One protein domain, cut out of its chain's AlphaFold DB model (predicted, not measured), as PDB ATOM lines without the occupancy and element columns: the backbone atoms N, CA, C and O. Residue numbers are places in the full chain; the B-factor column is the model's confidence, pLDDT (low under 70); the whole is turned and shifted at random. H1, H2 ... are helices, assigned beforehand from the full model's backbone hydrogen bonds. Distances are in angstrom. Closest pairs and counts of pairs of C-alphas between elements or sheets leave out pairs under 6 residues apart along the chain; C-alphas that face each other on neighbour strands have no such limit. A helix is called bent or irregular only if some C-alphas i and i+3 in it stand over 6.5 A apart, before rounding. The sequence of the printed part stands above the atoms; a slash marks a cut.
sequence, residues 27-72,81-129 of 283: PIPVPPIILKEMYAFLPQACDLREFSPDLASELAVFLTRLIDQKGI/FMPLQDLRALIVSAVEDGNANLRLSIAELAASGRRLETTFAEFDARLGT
ATOM      1  N   PRO A  27     -29.642 -46.349  40.500       43.44
ATOM      2  CA  PRO A  27     -29.551 -45.377  41.580       43.44
ATOM      3  C   PRO A  27     -28.078 -45.035  41.786       43.44
ATOM      4  O   PRO A  27     -27.271 -45.928  42.049       43.44
ATOM      5  N   ILE A  28     -27.742 -43.748  41.642       45.50
ATOM      6  CA  ILE A  28     -26.439 -43.204  42.028       45.50
ATOM      7  C   ILE A  28     -26.174 -43.777  43.421       45.50
ATOM      8  O   ILE A  28     -27.022 -43.553  44.297       45.50
ATOM      9  N   PRO A  29     -25.103 -44.565  43.641       40.25
ATOM     10  CA  PRO A  29     -24.813 -45.034  44.981       40.25
ATOM     11  C   PRO A  29     -24.761 -43.780  45.837       40.25
ATOM     12  O   PRO A  29     -23.992 -42.862  45.541       40.25
ATOM     13  N   VAL A  30     -25.674 -43.700  46.815       47.31
ATOM     14  CA  VAL A  30     -25.692 -42.615  47.793       47.31
ATOM     15  C   VAL A  30     -24.236 -42.459  48.203       47.31
ATOM     16  O   VAL A  30     -23.648 -43.480  48.585       47.31
ATOM     17  N   PRO A  31     -23.636 -41.261  48.041       43.66
ATOM     18  CA  PRO A  31     -22.246 -41.051  48.411       43.66
ATOM     19  C   PRO A  31     -22.084 -41.696  49.785       43.66
ATOM     20  O   PRO A  31     -22.973 -41.449  50.615       43.66
ATOM     21  N   PRO A  32     -21.087 -42.584  50.009       45.19
ATOM     22  CA  PRO A  32     -20.918 -43.248  51.297       45.19
ATOM     23  C   PRO A  32     -21.180 -42.231  52.398       45.19
ATOM     24  O   PRO A  32     -20.799 -41.081  52.219       45.19
ATOM     25  N   ILE A  33     -21.871 -42.585  53.483       48.41
ATOM     26  CA  ILE A  33     -22.301 -41.625  54.528       48.41
ATOM     27  C   ILE A  33     -21.179 -40.627  54.900       48.41
ATOM     28  O   ILE A  33     -21.441 -39.443  55.085       48.41
ATOM     29  N   ILE A  34     -19.927 -41.086  54.826       45.31
ATOM     30  CA  ILE A  34     -18.675 -40.321  54.876       45.31
ATOM     31  C   ILE A  34     -18.623 -39.119  53.903       45.31
ATOM     32  O   ILE A  34     -18.352 -38.012  54.341       45.31
ATOM     33  N   LEU A  35     -18.923 -39.273  52.608       43.44
ATOM     34  CA  LEU A  35     -19.036 -38.167  51.644       43.44
ATOM     35  C   LEU A  35     -20.191 -37.218  51.978       43.44
ATOM     36  O   LEU A  35     -20.052 -36.019  51.768       43.44
ATOM     37  N   LYS A  36     -21.314 -37.719  52.505       47.44
ATOM     38  CA  LYS A  36     -22.448 -36.875  52.923       47.44
ATOM     39  C   LYS A  36     -22.086 -36.001  54.131       47.44
ATOM     40  O   LYS A  36     -22.486 -34.842  54.179       47.44
ATOM     41  N   GLU A  37     -21.293 -36.531  55.061       47.38
ATOM     42  CA  GLU A  37     -20.754 -35.788  56.205       47.38
ATOM     43  C   GLU A  37     -19.591 -34.869  55.803       47.38
ATOM     44  O   GLU A  37     -19.555 -33.720  56.237       47.38
ATOM     45  N   MET A  38     -18.709 -35.280  54.884       43.56
ATOM     46  CA  MET A  38     -17.688 -34.395  54.301       43.56
ATOM     47  C   MET A  38     -18.327 -33.211  53.560       43.56
ATOM     48  O   MET A  38     -17.906 -32.074  53.755       43.56
ATOM     49  N   TYR A  39     -19.395 -33.441  52.785       48.16
ATOM     50  CA  TYR A  39     -20.188 -32.381  52.145       48.16
ATOM     51  C   TYR A  39     -20.946 -31.495  53.145       48.16
ATOM     52  O   TYR A  39     -21.225 -30.342  52.825       48.16
ATOM     53  N   ALA A  40     -21.263 -31.992  54.343       51.59
ATOM     54  CA  ALA A  40     -21.865 -31.194  55.412       51.59
ATOM     55  C   ALA A  40     -20.833 -30.338  56.176       51.59
ATOM     56  O   ALA A  40     -21.197 -29.289  56.707       51.59
ATOM     57  N   PHE A  41     -19.556 -30.744  56.195       44.28
ATOM     58  CA  PHE A  41     -18.452 -30.011  56.833       44.28
ATOM     59  C   PHE A  41     -17.701 -29.054  55.895       44.28
ATOM     60  O   PHE A  41     -17.157 -28.051  56.358       44.28
ATOM     61  N   LEU A  42     -17.714 -29.302  54.582       43.31
ATOM     62  CA  LEU A  42     -17.134 -28.409  53.570       43.31
ATOM     63  C   LEU A  42     -17.632 -26.946  53.658       43.31
ATOM     64  O   LEU A  42     -16.784 -26.059  53.570       43.31
ATOM     65  N   PRO A  43     -18.922 -26.650  53.943       44.72
ATOM     66  CA  PRO A  43     -19.413 -25.281  54.111       44.72
ATOM     67  C   PRO A  43     -18.799 -24.524  55.295       44.72
ATOM     68  O   PRO A  43     -18.819 -23.299  55.299       44.72
ATOM     69  N   GLN A  44     -18.273 -25.220  56.312       47.22
ATOM     70  CA  GLN A  44     -17.619 -24.568  57.454       47.22
ATOM     71  C   GLN A  44     -16.134 -24.278  57.202       47.22
ATOM     72  O   GLN A  44     -15.552 -23.463  57.913       47.22
ATOM     73  N   ALA A  45     -15.515 -24.926  56.207       47.44
ATOM     74  CA  ALA A  45     -14.091 -24.775  55.918       47.44
ATOM     75  C   ALA A  45     -13.802 -23.863  54.716       47.44
ATOM     76  O   ALA A  45     -12.762 -23.213  54.724       47.44
ATOM     77  N   CYS A  46     -14.688 -23.773  53.719       43.09
ATOM     78  CA  CYS A  46     -14.592 -22.844  52.586       43.09
ATOM     79  C   CYS A  46     -15.988 -22.654  51.966       43.09
ATOM     80  O   CYS A  46     -16.737 -23.620  51.833       43.09
ATOM     81  N   ASP A  47     -16.317 -21.440  51.524       46.72
ATOM     82  CA  ASP A  47     -17.538 -21.133  50.764       46.72
ATOM     83  C   ASP A  47     -17.448 -21.751  49.347       46.72
ATOM     84  O   ASP A  47     -17.207 -21.097  48.338       46.72
ATOM     85  N   LEU A  48     -17.549 -23.080  49.259       48.25
ATOM     86  CA  LEU A  48     -17.303 -23.852  48.033       48.25
ATOM     87  C   LEU A  48     -18.447 -23.787  47.013       48.25
ATOM     88  O   LEU A  48     -18.332 -24.368  45.937       48.25
ATOM     89  N   ARG A  49     -19.538 -23.071  47.314       49.44
ATOM     90  CA  ARG A  49     -20.627 -22.820  46.352       49.44
ATOM     91  C   ARG A  49     -20.218 -21.883  45.212       49.44
ATOM     92  O   ARG A  49     -20.935 -21.828  44.219       49.44
ATOM     93  N   GLU A  50     -19.097 -21.175  45.342       51.16
ATOM     94  CA  GLU A  50     -18.560 -20.295  44.294       51.16
ATOM     95  C   GLU A  50     -17.636 -21.013  43.294       51.16
ATOM     96  O   GLU A  50     -17.317 -20.458  42.244       51.16
ATOM     97  N   PHE A  51     -17.229 -22.257  43.571       52.06
ATOM     98  CA  PHE A  51     -16.392 -23.048  42.666       52.06
ATOM     99  C   PHE A  51     -17.247 -23.943  41.759       52.06
ATOM    100  O   PHE A  51     -18.332 -24.381  42.142       52.06
ATOM    101  N   SER A  52     -16.777 -24.217  40.537       63.31
ATOM    102  CA  SER A  52     -17.533 -25.051  39.596       63.31
ATOM    103  C   SER A  52     -17.766 -26.469  40.164       63.31
ATOM    104  O   SER A  52     -16.916 -26.986  40.898       63.31
ATOM    105  N   PRO A  53     -18.887 -27.136  39.819       64.12
ATOM    106  CA  PRO A  53     -19.182 -28.510  40.252       64.12
ATOM    107  C   PRO A  53     -18.069 -29.524  39.932       64.12
ATOM    108  O   PRO A  53     -17.907 -30.524  40.639       64.12
ATOM    109  N   ASP A  54     -17.286 -29.246  38.889       65.94
ATOM    110  CA  ASP A  54     -16.173 -30.083  38.442       65.94
ATOM    111  C   ASP A  54     -15.024 -30.070  39.456       65.94
ATOM    112  O   ASP A  54     -14.525 -31.128  39.835       65.94
ATOM    113  N   LEU A  55     -14.682 -28.899  40.005       65.31
ATOM    114  CA  LEU A  55     -13.609 -28.775  40.994       65.31
ATOM    115  C   LEU A  55     -13.957 -29.492  42.304       65.31
ATOM    116  O   LEU A  55     -13.100 -30.120  42.922       65.31
ATOM    117  N   ALA A  56     -15.223 -29.434  42.726       59.62
ATOM    118  CA  ALA A  56     -15.690 -30.136  43.920       59.62
ATOM    119  C   ALA A  56     -15.597 -31.665  43.756       59.62
ATOM    120  O   ALA A  56     -15.216 -32.373  44.692       59.62
ATOM    121  N   SER A  57     -15.901 -32.170  42.558       67.50
ATOM    122  CA  SER A  57     -15.791 -33.594  42.224       67.50
ATOM    123  C   SER A  57     -14.328 -34.041  42.141       67.50
ATOM    124  O   SER A  57     -13.971 -35.080  42.696       67.50
ATOM    125  N   GLU A  58     -13.457 -33.234  41.533       71.00
ATOM    126  CA  GLU A  58     -12.014 -33.488  41.478       71.00
ATOM    127  C   GLU A  58     -11.364 -33.463  42.866       71.00
ATOM    128  O   GLU A  58     -10.575 -34.352  43.187       71.00
ATOM    129  N   LEU A  59     -11.745 -32.511  43.725       68.38
ATOM    130  CA  LEU A  59     -11.300 -32.450  45.118       68.38
ATOM    131  C   LEU A  59     -11.751 -33.678  45.906       68.38
ATOM    132  O   LEU A  59     -10.956 -34.245  46.652       68.38
ATOM    133  N   ALA A  60     -12.993 -34.132  45.726       66.56
ATOM    134  CA  ALA A  60     -13.479 -35.343  46.380       66.56
ATOM    135  C   ALA A  60     -12.692 -36.589  45.930       66.56
ATOM    136  O   ALA A  60     -12.297 -37.403  46.769       66.56
ATOM    137  N   VAL A  61     -12.392 -36.722  44.632       73.81
ATOM    138  CA  VAL A  61     -11.574 -37.828  44.099       73.81
ATOM    139  C   VAL A  61     -10.130 -37.742  44.600       73.81
ATOM    140  O   VAL A  61      -9.551 -38.763  44.976       73.81
ATOM    141  N   PHE A  62      -9.556 -36.539  44.643       72.81
ATOM    142  CA  PHE A  62      -8.216 -36.288  45.165       72.81
ATOM    143  C   PHE A  62      -8.114 -36.687  46.635       72.81
ATOM    144  O   PHE A  62      -7.275 -37.516  46.973       72.81
ATOM    145  N   LEU A  63      -9.007 -36.177  47.487       67.62
ATOM    146  CA  LEU A  63      -9.042 -36.510  48.912       67.62
ATOM    147  C   LEU A  63      -9.220 -38.016  49.135       67.62
ATOM    148  O   LEU A  63      -8.511 -38.583  49.960       67.62
ATOM    149  N   THR A  64     -10.086 -38.677  48.359       70.31
ATOM    150  CA  THR A  64     -10.269 -40.140  48.430       70.31
ATOM    151  C   THR A  64      -8.963 -40.886  48.127       70.31
ATOM    152  O   THR A  64      -8.522 -41.702  48.928       70.31
ATOM    153  N   ARG A  65      -8.277 -40.550  47.023       73.00
ATOM    154  CA  ARG A  65      -6.998 -41.186  46.644       73.00
ATOM    155  C   ARG A  65      -5.875 -40.920  47.639       73.00
ATOM    156  O   ARG A  65      -4.989 -41.748  47.814       73.00
ATOM    157  N   LEU A  66      -5.883 -39.744  48.248       64.56
ATOM    158  CA  LEU A  66      -4.856 -39.297  49.176       64.56
ATOM    159  C   LEU A  66      -4.990 -40.016  50.524       64.56
ATOM    160  O   LEU A  66      -3.989 -40.460  51.089       64.56
ATOM    161  N   ILE A  67      -6.232 -40.216  50.975       66.06
ATOM    162  CA  ILE A  67      -6.569 -41.098  52.095       66.06
ATOM    163  C   ILE A  67      -6.150 -42.545  51.775       66.06
ATOM    164  O   ILE A  67      -5.476 -43.163  52.597       66.06
ATOM    165  N   ASP A  68      -6.433 -43.052  50.569       69.31
ATOM    166  CA  ASP A  68      -6.038 -44.410  50.152       69.31
ATOM    167  C   ASP A  68      -4.508 -44.612  50.094       69.31
ATOM    168  O   ASP A  68      -4.007 -45.675  50.455       69.31
ATOM    169  N   GLN A  69      -3.740 -43.608  49.648       66.56
ATOM    170  CA  GLN A  69      -2.281 -43.714  49.478       66.56
ATOM    171  C   GLN A  69      -1.482 -43.582  50.779       66.56
ATOM    172  O   GLN A  69      -0.385 -44.136  50.874       66.56
ATOM    173  N   LYS A  70      -1.979 -42.819  51.757       66.25
ATOM    174  CA  LYS A  70      -1.224 -42.464  52.973       66.25
ATOM    175  C   LYS A  70      -1.874 -42.957  54.273       66.25
ATOM    176  O   LYS A  70      -1.247 -42.831  55.319       66.25
ATOM    177  N   GLY A  71      -3.096 -43.500  54.229       58.88
ATOM    178  CA  GLY A  71      -3.935 -43.724  55.412       58.88
ATOM    179  C   GLY A  71      -4.709 -45.044  55.449       58.88
ATOM    180  O   GLY A  71      -5.841 -45.058  55.926       58.88
ATOM    181  N   ILE A  72      -4.116 -46.158  55.004       52.06
ATOM    182  CA  ILE A  72      -4.643 -47.500  55.307       52.06
ATOM    183  C   ILE A  72      -3.697 -48.190  56.294       52.06
ATOM    184  O   ILE A  72      -2.718 -48.822  55.899       52.06
ATOM    185  N   PHE A  81     -13.519 -40.350  62.887       58.91
ATOM    186  CA  PHE A  81     -13.316 -39.041  62.274       58.91
ATOM    187  C   PHE A  81     -11.823 -38.677  62.365       58.91
ATOM    188  O   PHE A  81     -11.323 -38.470  63.471       58.91
ATOM    189  N   MET A  82     -11.109 -38.622  61.233       61.97
ATOM    190  CA  MET A  82      -9.766 -38.043  61.207       61.97
ATOM    191  C   MET A  82      -9.914 -36.601  61.708       61.97
ATOM    192  O   MET A  82     -10.697 -35.844  61.119       61.97
ATOM    193  N   PRO A  83      -9.239 -36.204  62.802       75.19
ATOM    194  CA  PRO A  83      -9.265 -34.826  63.258       75.19
ATOM    195  C   PRO A  83      -8.928 -33.900  62.088       75.19
ATOM    196  O   PRO A  83      -8.010 -34.175  61.319       75.19
ATOM    197  N   LEU A  84      -9.646 -32.783  61.943       72.25
ATOM    198  CA  LEU A  84      -9.421 -31.831  60.842       72.25
ATOM    199  C   LEU A  84      -7.952 -31.382  60.731       72.25
ATOM    200  O   LEU A  84      -7.488 -31.043  59.645       72.25
ATOM    201  N   GLN A  85      -7.212 -31.398  61.844       74.69
ATOM    202  CA  GLN A  85      -5.780 -31.108  61.872       74.69
ATOM    203  C   GLN A  85      -4.938 -32.167  61.150       74.69
ATOM    204  O   GLN A  85      -4.031 -31.790  60.410       74.69
ATOM    205  N   ASP A  86      -5.271 -33.450  61.294       77.06
ATOM    206  CA  ASP A  86      -4.566 -34.556  60.641       77.06
ATOM    207  C   ASP A  86      -4.883 -34.588  59.141       77.06
ATOM    208  O   ASP A  86      -3.975 -34.734  58.324       77.06
ATOM    209  N   LEU A  87      -6.141 -34.326  58.753       77.25
ATOM    210  CA  LEU A  87      -6.523 -34.190  57.341       77.25
ATOM    211  C   LEU A  87      -5.810 -33.002  56.685       77.25
ATOM    212  O   LEU A  87      -5.289 -33.112  55.576       77.25
ATOM    213  N   ARG A  88      -5.742 -31.865  57.386       81.06
ATOM    214  CA  ARG A  88      -4.984 -30.695  56.934       81.06
ATOM    215  C   ARG A  88      -3.499 -31.023  56.783       81.06
ATOM    216  O   ARG A  88      -2.923 -30.671  55.759       81.06
ATOM    217  N   ALA A  89      -2.886 -31.678  57.769       81.44
ATOM    218  CA  ALA A  89      -1.477 -32.069  57.714       81.44
ATOM    219  C   ALA A  89      -1.203 -33.011  56.533       81.44
ATOM    220  O   ALA A  89      -0.216 -32.843  55.818       81.44
ATOM    221  N   LEU A  90      -2.118 -33.946  56.284       83.31
ATOM    222  CA  LEU A  90      -2.034 -34.892  55.187       83.31
ATOM    223  C   LEU A  90      -2.123 -34.198  53.809       83.31
ATOM    224  O   LEU A  90      -1.294 -34.460  52.936       83.31
ATOM    225  N   ILE A  91      -3.075 -33.274  53.623       83.19
ATOM    226  CA  ILE A  91      -3.192 -32.469  52.393       83.19
ATOM    227  C   ILE A  91      -1.932 -31.627  52.181       83.19
ATOM    228  O   ILE A  91      -1.397 -31.599  51.074       83.19
ATOM    229  N   VAL A  92      -1.443 -30.961  53.232       88.50
ATOM    230  CA  VAL A  92      -0.220 -30.151  53.162       88.50
ATOM    231  C   VAL A  92       0.970 -31.013  52.739       88.50
ATOM    232  O   VAL A  92       1.643 -30.649  51.781       88.50
ATOM    233  N   SER A  93       1.170 -32.185  53.353       88.88
ATOM    234  CA  SER A  93       2.250 -33.111  52.976       88.88
ATOM    235  C   SER A  93       2.156 -33.553  51.513       88.88
ATOM    236  O   SER A  93       3.164 -33.561  50.815       88.88
ATOM    237  N   ALA A  94       0.966 -33.887  51.011       84.44
ATOM    238  CA  ALA A  94       0.803 -34.292  49.615       84.44
ATOM    239  C   ALA A  94       1.064 -33.143  48.626       84.44
ATOM    240  O   ALA A  94       1.642 -33.358  47.559       84.44
ATOM    241  N   VAL A  95       0.660 -31.919  48.977       89.88
ATOM    242  CA  VAL A  95       0.968 -30.720  48.187       89.88
ATOM    243  C   VAL A  95       2.471 -30.435  48.207       89.88
ATOM    244  O   VAL A  95       3.039 -30.090  47.172       89.88
ATOM    245  N   GLU A  96       3.136 -30.601  49.349       92.88
ATOM    246  CA  GLU A  96       4.591 -30.472  49.470       92.88
ATOM    247  C   GLU A  96       5.329 -31.515  48.621       92.88
ATOM    248  O   GLU A  96       6.231 -31.141  47.867       92.88
ATOM    249  N   ASP A  97       4.898 -32.779  48.654       92.06
ATOM    250  CA  ASP A  97       5.441 -33.865  47.827       92.06
ATOM    251  C   ASP A  97       5.243 -33.576  46.328       92.06
ATOM    252  O   ASP A  97       6.177 -33.678  45.527       92.06
ATOM    253  N   GLY A  98       4.036 -33.156  45.930       92.81
ATOM    254  CA  GLY A  98       3.731 -32.761  44.553       92.81
ATOM    255  C   GLY A  98       4.590 -31.586  44.083       92.81
ATOM    256  O   GLY A  98       5.166 -31.627  42.995       92.81
ATOM    257  N   ASN A  99       4.756 -30.569  44.931       94.12
ATOM    258  CA  ASN A  99       5.632 -29.431  44.662       94.12
ATOM    259  C   ASN A  99       7.106 -29.844  44.551       94.12
ATOM    260  O   ASN A  99       7.824 -29.310  43.704       94.12
ATOM    261  N   ALA A 100       7.573 -30.782  45.379       95.25
ATOM    262  CA  ALA A 100       8.927 -31.319  45.289       95.25
ATOM    263  C   ALA A 100       9.146 -32.048  43.953       95.25
ATOM    264  O   ALA A 100      10.133 -31.776  43.266       95.25
ATOM    265  N   ASN A 101       8.192 -32.879  43.531       95.19
ATOM    266  CA  ASN A 101       8.243 -33.571  42.241       95.19
ATOM    267  C   ASN A 101       8.233 -32.595  41.058       95.19
ATOM    268  O   ASN A 101       9.060 -32.718  40.156       95.19
ATOM    269  N   LEU A 102       7.368 -31.575  41.080       96.88
ATOM    270  CA  LEU A 102       7.350 -30.541  40.041       96.88
ATOM    271  C   LEU A 102       8.686 -29.794  39.960       96.88
ATOM    272  O   LEU A 102       9.194 -29.557  38.865       96.88
ATOM    273  N   ARG A 103       9.297 -29.460  41.104       97.00
ATOM    274  CA  ARG A 103      10.631 -28.837  41.143       97.00
ATOM    275  C   ARG A 103      11.701 -29.735  40.523       97.00
ATOM    276  O   ARG A 103      12.551 -29.221  39.797       97.00
ATOM    277  N   LEU A 104      11.650 -31.046  40.769       97.31
ATOM    278  CA  LEU A 104      12.557 -32.014  40.144       97.31
ATOM    279  C   LEU A 104      12.367 -32.060  38.624       97.31
ATOM    280  O   LEU A 104      13.340 -31.882  37.894       97.31
ATOM    281  N   SER A 105      11.131 -32.186  38.132       97.75
ATOM    282  CA  SER A 105      10.853 -32.192  36.687       97.75
ATOM    283  C   SER A 105      11.271 -30.886  36.001       97.75
ATOM    284  O   SER A 105      11.828 -30.910  34.903       97.75
ATOM    285  N   ILE A 106      11.069 -29.733  36.652       97.50
ATOM    286  CA  ILE A 106      11.549 -28.435  36.151       97.50
ATOM    287  C   ILE A 106      13.082 -28.422  36.070       97.50
ATOM    288  O   ILE A 106      13.642 -27.954  35.075       97.50
ATOM    289  N   ALA A 107      13.776 -28.949  37.081       97.25
ATOM    290  CA  ALA A 107      15.235 -29.023  37.086       97.25
ATOM    291  C   ALA A 107      15.778 -29.946  35.978       97.25
ATOM    292  O   ALA A 107      16.760 -29.594  35.317       97.25
ATOM    293  N   GLU A 108      15.128 -31.085  35.733       97.88
ATOM    294  CA  GLU A 108      15.465 -32.017  34.649       97.88
ATOM    295  C   GLU A 108      15.228 -31.410  33.263       97.88
ATOM    296  O   GLU A 108      16.078 -31.536  32.373       97.88
ATOM    297  N   LEU A 109      14.114 -30.696  33.078       98.00
ATOM    298  CA  LEU A 109      13.829 -29.987  31.835       98.00
ATOM    299  C   LEU A 109      14.861 -28.880  31.585       98.00
ATOM    300  O   LEU A 109      15.396 -28.777  30.483       98.00
ATOM    301  N   ALA A 110      15.216 -28.109  32.618       97.44
ATOM    302  CA  ALA A 110      16.264 -27.094  32.527       97.44
ATOM    303  C   ALA A 110      17.637 -27.708  32.199       97.44
ATOM    304  O   ALA A 110      18.399 -27.152  31.407       97.44
ATOM    305  N   ALA A 111      17.964 -28.870  32.774       97.88
ATOM    306  CA  ALA A 111      19.183 -29.603  32.438       97.88
ATOM    307  C   ALA A 111      19.173 -30.101  30.984       97.88
ATOM    308  O   ALA A 111      20.192 -30.008  30.300       97.88
ATOM    309  N   SER A 112      18.030 -30.586  30.501       98.38
ATOM    310  CA  SER A 112      17.855 -31.029  29.114       98.38
ATOM    311  C   SER A 112      17.973 -29.863  28.128       98.38
ATOM    312  O   SER A 112      18.649 -30.000  27.112       98.38
ATOM    313  N   GLY A 113      17.416 -28.696  28.468       98.19
ATOM    314  CA  GLY A 113      17.580 -27.456  27.704       98.19
ATOM    315  C   GLY A 113      19.050 -27.055  27.557       98.19
ATOM    316  O   GLY A 113      19.528 -26.882  26.441       98.19
ATOM    317  N   ARG A 114      19.810 -27.043  28.663       98.44
ATOM    318  CA  ARG A 114      21.259 -26.752  28.635       98.44
ATOM    319  C   ARG A 114      22.059 -27.745  27.785       98.44
ATOM    320  O   ARG A 114      23.002 -27.359  27.094       98.44
ATOM    321  N   ARG A 115      21.704 -29.036  27.821       98.31
ATOM    322  CA  ARG A 115      22.326 -30.052  26.950       98.31
ATOM    323  C   ARG A 115      22.041 -29.759  25.480       98.31
ATOM    324  O   ARG A 115      22.963 -29.814  24.675       98.31
ATOM    325  N   LEU A 116      20.800 -29.405  25.144       98.50
ATOM    326  CA  LEU A 116      20.413 -29.067  23.776       98.50
ATOM    327  C   LEU A 116      21.176 -27.835  23.261       98.50
ATOM    328  O   LEU A 116      21.738 -27.883  22.169       98.50
ATOM    329  N   GLU A 117      21.281 -26.777  24.067       98.50
ATOM    330  CA  GLU A 117      22.085 -25.586  23.747       98.50
ATOM    331  C   GLU A 117      23.549 -25.941  23.465       98.50
ATOM    332  O   GLU A 117      24.125 -25.479  22.480       98.50
ATOM    333  N   THR A 118      24.130 -26.827  24.280       98.50
ATOM    334  CA  THR A 118      25.506 -27.306  24.084       98.50
ATOM    335  C   THR A 118      25.639 -28.052  22.753       98.50
ATOM    336  O   THR A 118      26.539 -27.756  21.971       98.50
ATOM    337  N   THR A 119      24.708 -28.960  22.439       98.38
ATOM    338  CA  THR A 119      24.737 -29.697  21.163       98.38
ATOM    339  C   THR A 119      24.555 -28.792  19.942       98.38
ATOM    340  O   THR A 119      25.174 -29.037  18.908       98.38
ATOM    341  N   PHE A 120      23.753 -27.725  20.048       98.38
ATOM    342  CA  PHE A 120      23.618 -26.737  18.977       98.38
ATOM    343  C   PHE A 120      24.910 -25.941  18.779       98.38
ATOM    344  O   PHE A 120      25.354 -25.795  17.644       98.38
ATOM    345  N   ALA A 121      25.557 -25.506  19.861       98.25
ATOM    346  CA  ALA A 121      26.840 -24.812  19.777       98.25
ATOM    347  C   ALA A 121      27.931 -25.689  19.130       98.25
ATOM    348  O   ALA A 121      28.698 -25.218  18.289       98.25
ATOM    349  N   GLU A 122      27.976 -26.983  19.465       98.50
ATOM    350  CA  GLU A 122      28.878 -27.946  18.820       98.50
ATOM    351  C   GLU A 122      28.557 -28.137  17.332       98.50
ATOM    352  O   GLU A 122      29.465 -28.226  16.500       98.50
ATOM    353  N   PHE A 123      27.272 -28.189  16.974       98.56
ATOM    354  CA  PHE A 123      26.845 -28.289  15.581       98.56
ATOM    355  C   PHE A 123      27.255 -27.053  14.771       98.56
ATOM    356  O   PHE A 123      27.820 -27.204  13.687       98.56
ATOM    357  N   ASP A 124      27.051 -25.852  15.310       98.38
ATOM    358  CA  ASP A 124      27.461 -24.597  14.675       98.38
ATOM    359  C   ASP A 124      28.980 -24.526  14.484       98.38
ATOM    360  O   ASP A 124      29.460 -24.145  13.411       98.38
ATOM    361  N   ALA A 125      29.752 -24.968  15.483       98.31
ATOM    362  CA  ALA A 125      31.204 -25.058  15.373       98.31
ATOM    363  C   ALA A 125      31.621 -25.997  14.227       98.31
ATOM    364  O   ALA A 125      32.426 -25.623  13.370       98.31
ATOM    365  N   ARG A 126      31.017 -27.191  14.150       98.62
ATOM    366  CA  ARG A 126      31.280 -28.159  13.072       98.62
ATOM    367  C   ARG A 126      30.864 -27.627  11.704       98.62
ATOM    368  O   ARG A 126      31.584 -27.836  10.730       98.62
ATOM    369  N   LEU A 127      29.735 -26.926  11.616       98.56
ATOM    370  CA  LEU A 127      29.282 -26.280  10.385       98.56
ATOM    371  C   LEU A 127      30.295 -25.222   9.915       98.56
ATOM    372  O   LEU A 127      30.584 -25.128   8.719       98.56
ATOM    373  N   GLY A 128      30.875 -24.465  10.851       98.56
ATOM    374  CA  GLY A 128      31.961 -23.522  10.589       98.56
ATOM    375  C   GLY A 128      33.205 -24.192   9.997       98.56
ATOM    376  O   GLY A 128      33.731 -23.723   8.982       98.56
ATOM    377  N   THR A 129      33.635 -25.321  10.571       98.62
ATOM    378  CA  THR A 129      34.750 -26.123  10.039       98.62
ATOM    379  C   THR A 129      34.446 -26.627   8.630       98.62
ATOM    380  O   THR A 129      35.200 -26.334   7.709       98.62
TER     381      THR A 129
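What this domain is: This is residues 27 to 72 and 81 to 129 of the 283 residues of an uncharacterized protein of Tremella mesenterica (strain ATCC 24925 / CBS 8224 / DSM 1558 / NBRC 9311 / NRRL Y-6157 / RJB 2259-6 / UBC 559-6) (UniProt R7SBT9). One very long helix, H3, has a small, loosely joined head at its first end, made of two shorter helices, H1 and H2, and the links beside them. The later part of H2 packs on H3 at nearly a right angle, H1 is set off beyond H2, and residues 95 to 129 of H3 stick out as a straight arm that makes most of the length. The printed part has 95 residues with three named helices, in the order H1, H2, H3, and no named strand; the class is all helix. The whole is extended, with a radius of gyration of the C-alphas of 22.7 A, and the C-alphas span 74 by 27 by 26 A.

Where its parts are: The printed part begins at Pro 27, with its C-alpha at (-29.551, -45.377, 41.580). H1 is residues 33 to 45, starting at C-alpha 33, (-22.301, -41.625, 54.528), and measures 18.8 A from first to last C-alpha. H1 is irregular, but only just: C-alphas 40 and 43 are 6.53 A apart. H2 is residues 53 to 70 and measures 26.1 A. H3 is residues 84 to 129 and measures 67.6 A, ending at C-alpha 129, (34.750, -26.123, 10.039).

How they stand to each other: H1 touches no helix. H1 and H2 are near each other, with 6 pairs of C-alphas within 10 A and the closest at 8.2 A. H1 and H3 are apart. H2 and H3 touch, with 5 pairs of C-alphas within 8 A, and their closest C-alphas are those of Leu 66 and Ala 94, 7.6 A apart. H2 touches H3 with residues 63 to 70 alone, and H3 touches H2 with residues 90 to 94 alone. The lines of H2 and H3 are about perpendicular, at 85 degrees. In H2 and H3 every O i to N i+4 pair is within hydrogen-bond range; in H1 6 of 9 are.

The domain as a whole: The two C-alphas farthest apart are those of Pro 27 and Thr 129, at 74.2 A. Residues 49 to 55, of which 53 to 55 belong to H2, stand free, and so do residues 95 to 129 of H3. Without these stretches the body has 53 residues and spans 35 by 25 by 21 A. The link from H1 to H2 is short, with 7 residues. The link from H2 to H3 runs across the cut: residues 73 to 80 are not printed, and C-alphas 72 and 81 are 14.0 A apart. The mean pLDDT of the printed part is 74.1; it is 46 in H1, 68 in H2 and 93 in H3. In this predicted model 43 printed residues are under 70, among them residues 27 to 57 and 66 to 72.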